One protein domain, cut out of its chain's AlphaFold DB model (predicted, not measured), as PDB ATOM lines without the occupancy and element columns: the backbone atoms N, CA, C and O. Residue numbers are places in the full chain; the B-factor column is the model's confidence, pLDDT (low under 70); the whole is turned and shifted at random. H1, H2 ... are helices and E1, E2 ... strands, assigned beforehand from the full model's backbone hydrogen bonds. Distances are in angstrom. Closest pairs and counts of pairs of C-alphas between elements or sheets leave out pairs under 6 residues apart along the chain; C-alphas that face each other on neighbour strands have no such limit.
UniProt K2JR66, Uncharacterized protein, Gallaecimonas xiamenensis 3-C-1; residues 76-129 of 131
ATOM      1  N   SER A  76     125.520 141.522 177.434       59.28
ATOM      2  CA  SER A  76     125.503 140.702 178.646       59.28
ATOM      3  C   SER A  76     125.155 139.243 178.332       59.28
ATOM      4  O   SER A  76     125.871 138.343 178.776       59.28
ATOM      5  N   ALA A  77     124.160 139.015 177.471       58.84
ATOM      6  CA  ALA A  77     123.796 137.695 176.958       58.84
ATOM      7  C   ALA A  77     124.904 137.100 176.067       58.84
ATOM      8  O   ALA A  77     125.227 135.914 176.178       58.84
ATOM      9  N   ALA A  78     125.577 137.942 175.272       53.66
ATOM     10  CA  ALA A  78     126.684 137.531 174.405       53.66
ATOM     11  C   ALA A  78     127.862 136.938 175.200       53.66
ATOM     12  O   ALA A  78     128.452 135.935 174.801       53.66
ATOM     13  N   ARG A  79     128.194 137.525 176.361       56.66
ATOM     14  CA  ARG A  79     129.277 137.026 177.231       56.66
ATOM     15  C   ARG A  79     128.937 135.716 177.935       56.66
ATOM     16  O   ARG A  79     129.849 135.011 178.352       56.66
ATOM     17  N   GLN A  80     127.655 135.401 178.086       66.62
ATOM     18  CA  GLN A  80     127.189 134.178 178.742       66.62
ATOM     19  C   GLN A  80     127.052 133.001 177.765       66.62
ATOM     20  O   GLN A  80     126.620 131.926 178.172       66.62
ATOM     21  N   GLY A  81     127.404 133.188 176.484       57.50
ATOM     22  CA  GLY A  81     127.230 132.167 175.446       57.50
ATOM     23  C   GLY A  81     125.761 131.868 175.142       57.50
ATOM     24  O   GLY A  81     125.453 130.825 174.568       57.50
ATOM     25  N   GLN A  82     124.849 132.757 175.542       65.50
ATOM     26  CA  GLN A  82     123.422 132.602 175.292       65.50
ATOM     27  C   GLN A  82     123.072 133.045 173.871       65.50
ATOM     28  O   GLN A  82     123.786 133.834 173.249       65.50
ATOM     29  N   LEU A  83     121.964 132.513 173.360       68.50
ATOM     30  CA  LEU A  83     121.420 132.899 172.063       68.50
ATOM     31  C   LEU A  83     120.974 134.361 172.113       68.50
ATOM     32  O   LEU A  83     120.247 134.767 173.021       68.50
ATOM     33  N   LEU A  84     121.422 135.145 171.137       71.31
ATOM     34  CA  LEU A  84     121.094 136.563 171.039       71.31
ATOM     35  C   LEU A  84     119.861 136.741 170.165       71.31
ATOM     36  O   LEU A  84     119.875 136.318 169.015       71.31
ATOM     37  N   TYR A  85     118.826 137.394 170.687       69.88
ATOM     38  CA  TYR A  85     117.599 137.671 169.943       69.88
ATOM     39  C   TYR A  85     117.527 139.148 169.570       69.88
ATOM     40  O   TYR A  85     117.703 140.015 170.423       69.88
ATOM     41  N   THR A  86     117.246 139.444 168.303       69.75
ATOM     42  CA  THR A  86     117.150 140.835 167.824       69.75
ATOM     43  C   THR A  86     115.773 141.461 168.060       69.75
ATOM     44  O   THR A  86     115.630 142.678 167.994       69.75
ATOM     45  N   GLN A  87     114.758 140.636 168.318       71.19
ATOM     46  CA  GLN A  87     113.390 141.013 168.679       71.19
ATOM     47  C   GLN A  87     112.841 140.014 169.705       71.19
ATOM     48  O   GLN A  87     113.430 138.953 169.900       71.19
ATOM     49  N   LEU A  88     111.713 140.336 170.350       73.50
ATOM     50  CA  LEU A  88     111.067 139.432 171.306       73.50
ATOM     51  C   LEU A  88     110.655 138.128 170.582       73.50
ATOM     52  O   LEU A  88     109.800 138.185 169.695       73.50
ATOM     53  N   PRO A  89     111.253 136.968 170.908       71.19
ATOM     54  CA  PRO A  89     111.012 135.747 170.153       71.19
ATOM     55  C   PRO A  89     109.637 135.157 170.479       71.19
ATOM     56  O   PRO A  89     109.179 135.189 171.625       71.19
ATOM     57  N   SER A  90     108.982 134.577 169.472       76.88
ATOM     58  CA  SER A  90     107.766 133.790 169.683       76.88
ATOM     59  C   SER A  90     108.105 132.437 170.336       76.88
ATOM     60  O   SER A  90     109.237 131.961 170.222       76.88
ATOM     61  N   PRO A  91     107.143 131.751 170.980       78.19
ATOM     62  CA  PRO A  91     107.389 130.437 171.582       78.19
ATOM     63  C   PRO A  91     107.887 129.391 170.571       78.19
ATOM     64  O   PRO A  91     108.702 128.539 170.912       78.19
ATOM     65  N   ALA A  92     107.426 129.476 169.316       76.12
ATOM     66  CA  ALA A  92     107.871 128.601 168.232       76.12
ATOM     67  C   ALA A  92     109.360 128.810 167.911       76.12
ATOM     68  O   ALA A  92     110.105 127.841 167.778       76.12
ATOM     69  N   VAL A  93     109.803 130.070 167.882       78.81
ATOM     70  CA  VAL A  93     111.204 130.450 167.658       78.81
ATOM     71  C   VAL A  93     112.081 130.014 168.825       78.81
ATOM     72  O   VAL A  93     113.151 129.468 168.592       78.81
ATOM     73  N   VAL A  94     111.612 130.177 170.068       80.06
ATOM     74  CA  VAL A  94     112.330 129.705 171.266       80.06
ATOM     75  C   VAL A  94     112.497 128.184 171.258       80.06
ATOM     76  O   VAL A  94     113.541 127.679 171.654       80.06
ATOM     77  N   ASN A  95     111.495 127.433 170.802       82.56
ATOM     78  CA  ASN A  95     111.608 125.977 170.698       82.56
ATOM     79  C   ASN A  95     112.549 125.557 169.564       82.56
ATOM     80  O   ASN A  95     113.346 124.640 169.740       82.56
ATOM     81  N   ALA A  96     112.490 126.238 168.419       78.19
ATOM     82  CA  ALA A  96     113.369 125.961 167.288       78.19
ATOM     83  C   ALA A  96     114.832 126.356 167.567       78.19
ATOM     84  O   ALA A  96     115.753 125.714 167.064       78.19
ATOM     85  N   SER A  97     115.062 127.372 168.401       79.88
ATOM     86  CA  SER A  97     116.398 127.866 168.731       79.88
ATOM     87  C   SER A  97     117.129 127.027 169.789       79.88
ATOM     88  O   SER A  97     118.349 127.112 169.878       79.88
ATOM     89  N   GLN A  98     116.438 126.159 170.541       80.81
ATOM     90  CA  GLN A  98     117.048 125.286 171.564       80.81
ATOM     91  C   GLN A  98     118.106 124.313 171.018       80.81
ATOM     92  O   GLN A  98     118.953 123.849 171.778       80.81
ATOM     93  N   GLY A  99     118.065 123.998 169.721       77.25
ATOM     94  CA  GLY A  99     119.055 123.141 169.062       77.25
ATOM     95  C   GLY A  99     120.304 123.872 168.562       77.25
ATOM     96  O   GLY A  99     121.204 123.222 168.034       77.25
ATOM     97  N   LEU A 100     120.361 125.203 168.678       79.38
ATOM     98  CA  LEU A 100     121.448 126.003 168.119       79.38
ATOM     99  C   LEU A 100     122.674 126.036 169.044       79.38
ATOM    100  O   LEU A 100     122.525 126.068 170.270       79.38
ATOM    101  N   PRO A 101     123.897 126.101 168.486       78.00
ATOM    102  CA  PRO A 101     125.108 126.237 169.285       78.00
ATOM    103  C   PRO A 101     125.130 127.535 170.107       78.00
ATOM    104  O   PRO A 101     124.574 128.554 169.672       78.00
ATOM    105  N   PRO A 102     125.820 127.540 171.263       74.50
ATOM    106  CA  PRO A 102     126.004 128.746 172.062       74.50
ATOM    107  C   PRO A 102     126.713 129.837 171.251       74.50
ATOM    108  O   PRO A 102     127.632 129.561 170.483       74.50
ATOM    109  N   GLY A 103     126.275 131.087 171.415       72.38
ATOM    110  CA  GLY A 103     126.770 132.226 170.633       72.38
ATOM    111  C   GLY A 103     126.121 132.407 169.255       72.38
ATOM    112  O   GLY A 103     126.493 133.337 168.540       72.38
ATOM    113  N   SER A 104     125.139 131.576 168.882       78.56
ATOM    114  CA  SER A 104     124.323 131.828 167.686       78.56
ATOM    115  C   SER A 104     123.418 133.049 167.877       78.56
ATOM    116  O   SER A 104     122.907 133.314 168.971       78.56
ATOM    117  N   ILE A 105     123.206 133.792 166.794       80.88
ATOM    118  CA  ILE A 105     122.376 134.994 166.754       80.88
ATOM    119  C   ILE A 105     121.087 134.656 166.017       80.88
ATOM    120  O   ILE A 105     121.118 134.222 164.870       80.88
ATOM    121  N   VAL A 106     119.953 134.873 166.667       81.88
ATOM    122  CA  VAL A 106     118.620 134.722 166.093       81.88
ATOM    123  C   VAL A 106     118.083 136.109 165.761       81.88
ATOM    124  O   VAL A 106     117.743 136.897 166.648       81.88
ATOM    125  N   ALA A 107     118.023 136.415 164.471       79.88
ATOM    126  CA  ALA A 107     117.561 137.687 163.952       79.88
ATOM    127  C   ALA A 107     116.197 137.555 163.271       79.88
ATOM    128  O   ALA A 107     115.912 136.556 162.620       79.88
ATOM    129  N   PHE A 108     115.362 138.583 163.397       75.25
ATOM    130  CA  PHE A 108     114.159 138.726 162.580       75.25
ATOM    131  C   PHE A 108     114.465 139.653 161.402       75.25
ATOM    132  O   PHE A 108     114.743 140.839 161.605       75.25
ATOM    133  N   PHE A 109     114.452 139.112 160.184       73.81
ATOM    134  CA  PHE A 109     114.778 139.819 158.950       73.81
ATOM    135  C   PHE A 109     113.735 139.513 157.869       73.81
ATOM    136  O   PHE A 109     113.449 138.355 157.601       73.81
ATOM    137  N   ASP A 110     113.185 140.559 157.250       71.75
ATOM    138  CA  ASP A 110     112.238 140.465 156.122       71.75
ATOM    139  C   ASP A 110     111.070 139.487 156.355       71.75
ATOM    140  O   ASP A 110     110.806 138.583 155.570       71.75
ATOM    141  N   GLU A 111     110.395 139.656 157.497       75.38
ATOM    142  CA  GLU A 111     109.280 138.812 157.963       75.38
ATOM    143  C   GLU A 111     109.655 137.368 158.326       75.38
ATOM    144  O   GLU A 111     108.780 136.600 158.712       75.38
ATOM    145  N   GLN A 112     110.937 137.005 158.288       78.19
ATOM    146  CA  GLN A 112     111.435 135.666 158.585       78.19
ATOM    147  C   GLN A 112     112.387 135.671 159.779       78.19
ATOM    148  O   GLN A 112     113.134 136.618 160.028       78.19
ATOM    149  N   TRP A 113     112.355 134.593 160.559       82.69
ATOM    150  CA  TRP A 113     113.346 134.369 161.604       82.69
ATOM    151  C   TRP A 113     114.537 133.640 160.994       82.69
ATOM    152  O   TRP A 113     114.365 132.607 160.361       82.69
ATOM    153  N   VAL A 114     115.741 134.155 161.206       84.44
ATOM    154  CA  VAL A 114     116.987 133.584 160.698       84.44
ATOM    155  C   VAL A 114     117.933 133.383 161.872       84.44
ATOM    156  O   VAL A 114     118.217 134.312 162.627       84.44
ATOM    157  N   ALA A 115     118.425 132.163 162.044       84.50
ATOM    158  CA  ALA A 115     119.476 131.851 163.000       84.50
ATOM    159  C   ALA A 115     120.817 131.789 162.281       84.50
ATOM    160  O   ALA A 115     121.009 130.932 161.425       84.50
ATOM    161  N   CYS A 116     121.749 132.660 162.652       84.75
ATOM    162  CA  CYS A 116     123.120 132.627 162.174       84.75
ATOM    163  C   CYS A 116     124.047 132.109 163.276       84.75
ATOM    164  O   CYS A 116     124.159 132.694 164.356       84.75
ATOM    165  N   THR A 117     124.732 131.011 162.991       83.56
ATOM    166  CA  THR A 117     125.665 130.343 163.894       83.56
ATOM    167  C   THR A 117     127.099 130.591 163.428       83.56
ATOM    168  O   THR A 117     127.393 130.388 162.245       83.56
ATOM    169  N   PRO A 118     128.008 131.007 164.327       77.69
ATOM    170  CA  PRO A 118     129.423 131.109 164.003       77.69
ATOM    171  C   PRO A 118     130.051 129.706 163.918       77.69
ATOM    172  O   PRO A 118     129.986 128.926 164.866       77.69
ATOM    173  N   LEU A 119     130.662 129.392 162.778       79.12
ATOM    174  CA  LEU A 119     131.454 128.192 162.489       79.12
ATOM    175  C   LEU A 119     132.916 128.584 162.235       79.12
ATOM    176  O   LEU A 119     133.224 129.755 162.025       79.12
ATOM    177  N   GLU A 120     133.816 127.597 162.224       75.94
ATOM    178  CA  GLU A 120     135.258 127.815 162.010       75.94
ATOM    179  C   GLU A 120     135.566 128.586 160.710       75.94
ATOM    180  O   GLU A 120     136.473 129.417 160.697       75.94
ATOM    181  N   ASP A 121     134.751 128.397 159.664       75.44
ATOM    182  CA  ASP A 121     134.938 129.004 158.338       75.44
ATOM    183  C   ASP A 121     134.014 130.209 158.040       75.44
ATOM    184  O   ASP A 121     134.028 130.744 156.928       75.44
ATOM    185  N   GLY A 122     133.190 130.662 158.994       78.31
ATOM    186  CA  GLY A 122     132.285 131.802 158.788       78.31
ATOM    187  C   GLY A 122     130.957 131.697 159.534       78.31
ATOM    188  O   GLY A 122     130.860 131.055 160.571       78.31
ATOM    189  N   TRP A 123     129.915 132.343 159.013       81.38
ATOM    190  CA  TRP A 123     128.563 132.272 159.576       81.38
ATOM    191  C   TRP A 123     127.677 131.400 158.686       81.38
ATOM    192  O   TRP A 123     127.548 131.685 157.496       81.38
ATOM    193  N   GLN A 124     127.046 130.366 159.246       82.25
ATOM    194  CA  GLN A 124     125.929 129.692 158.577       82.25
ATOM    195  C   GLN A 124     124.624 130.259 159.093       82.25
ATOM    196  O   GLN A 124     124.393 130.272 160.298       82.25
ATOM    197  N   CYS A 125     123.776 130.692 158.169       84.88
ATOM    198  CA  CYS A 125     122.436 131.156 158.475       84.88
ATOM    199  C   CYS A 125     121.419 130.111 158.010       84.88
ATOM    200  O   CYS A 125     121.504 129.619 156.885       84.88
ATOM    201  N   GLN A 126     120.483 129.770 158.889       85.06
ATOM    202  CA  GLN A 126     119.354 128.891 158.611       85.06
ATOM    203  C   GLN A 126     118.046 129.616 158.916       85.06
ATOM    204  O   GLN A 126     117.944 130.336 159.915       85.06
ATOM    205  N   ASP A 127     117.038 129.388 158.083       82.69
ATOM    206  CA  ASP A 127     115.701 129.910 158.328       82.69
ATOM    207  C   ASP A 127     115.043 129.121 159.464       82.69
ATOM    208  O   ASP A 127     115.120 127.891 159.544       82.69
ATOM    209  N   LEU A 128     114.405 129.842 160.375       79.19
ATOM    210  CA  LEU A 128     113.596 129.293 161.450       79.19
ATOM    211  C   LEU A 128     112.120 129.323 161.032       79.19
ATOM    212  O   LEU A 128     111.701 130.214 160.289       79.19
ATOM    213  N   PRO A 129     111.309 128.360 161.507       71.19
ATOM    214  CA  PRO A 129     109.903 128.284 161.138       71.19
ATOM    215  C   PRO A 129     109.161 129.575 161.500       71.19
ATOM    216  O   PRO A 129     109.291 130.102 162.609       71.19
TER     217      PRO A 129
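This is residues 76 to 129 of the 131 residues of an uncharacterized protein of Gallaecimonas xiamenensis 3-C-1 (UniProt K2JR66). A small, strongly twisted wall of three antiparallel strands has the short helix H2 packed over one face, running along the strands, with no named helix over the other face. Beyond the edge strand E1, residues 84 to 85 add a short parallel pairing, and the small helix H1 sits farther out on that side, off the sheet. The printed part has 54 residues, with two named helices and then three named strands along the chain, H1 H2 E1 E2 E3; the sheet's order is E1 - E2 - E3. The class is mixed, helices and strands. The whole is compact, with a radius of gyration of the C-alphas of 10.5 A, and its rounded outline spans 27 by 23 by 18 A.

E1, residues 105 to 109, E2, residues 112 to 119, and E3, residues 122 to 128, form a meander, each strand the antiparallel neighbour of the one before. E2 is the inner strand; E1 and E3 are edge strands. The hairpin of E1 and E2 has an angle of 148 degrees between directions, with N 107 and O 114 within hydrogen-bond range at 2.8 A. In the hairpin of E2 and E3 the angle is 151 degrees, with N 117 and O 124 within range at 2.8 A. H2, residues 91 to 97, is on the sheet at a height over the sheet of 9.2 A, on a local plane fitted to just 6 C-alphas. It lies over E2 and, only just, with 3 of its C-alphas, over E3. On the local plane it runs along the strands, at 15 degrees to E2. Its closest C-alphas to E3 are those of Ala 96 and Leu 128, 6.7 A apart. Residues 84 to 85 pair in parallel with residues 105 to 106 of E1. H1, residues 76 to 79, is not on the sheet and is apart from H2. Every O i to N i+4 pair in H2 is within hydrogen-bond range; H1 is too short for such a pair.

E2 is 21.7 A from first to last C-alpha, E3 19.0 A and E1 11.9 A. H2 measures 9.8 A and H1 5.5 A. H1 begins at C-alpha 76 (125.503, 140.702, 178.646), E1 at C-alpha 105 (122.376, 134.994, 166.754), and E3 ends at C-alpha 128 (113.596, 129.293, 161.450).

The two C-alphas farthest apart are those of Pro 91 and Asp 121, 30.6 A. The printed part has no cut. The link from H1 to H2, 11 residues, is long; that from H2 to E1 is short, and those between the strands are tight. The mean pLDDT of the printed part is 75.5; residues 76 to 83 and 85 to 86 are under 70.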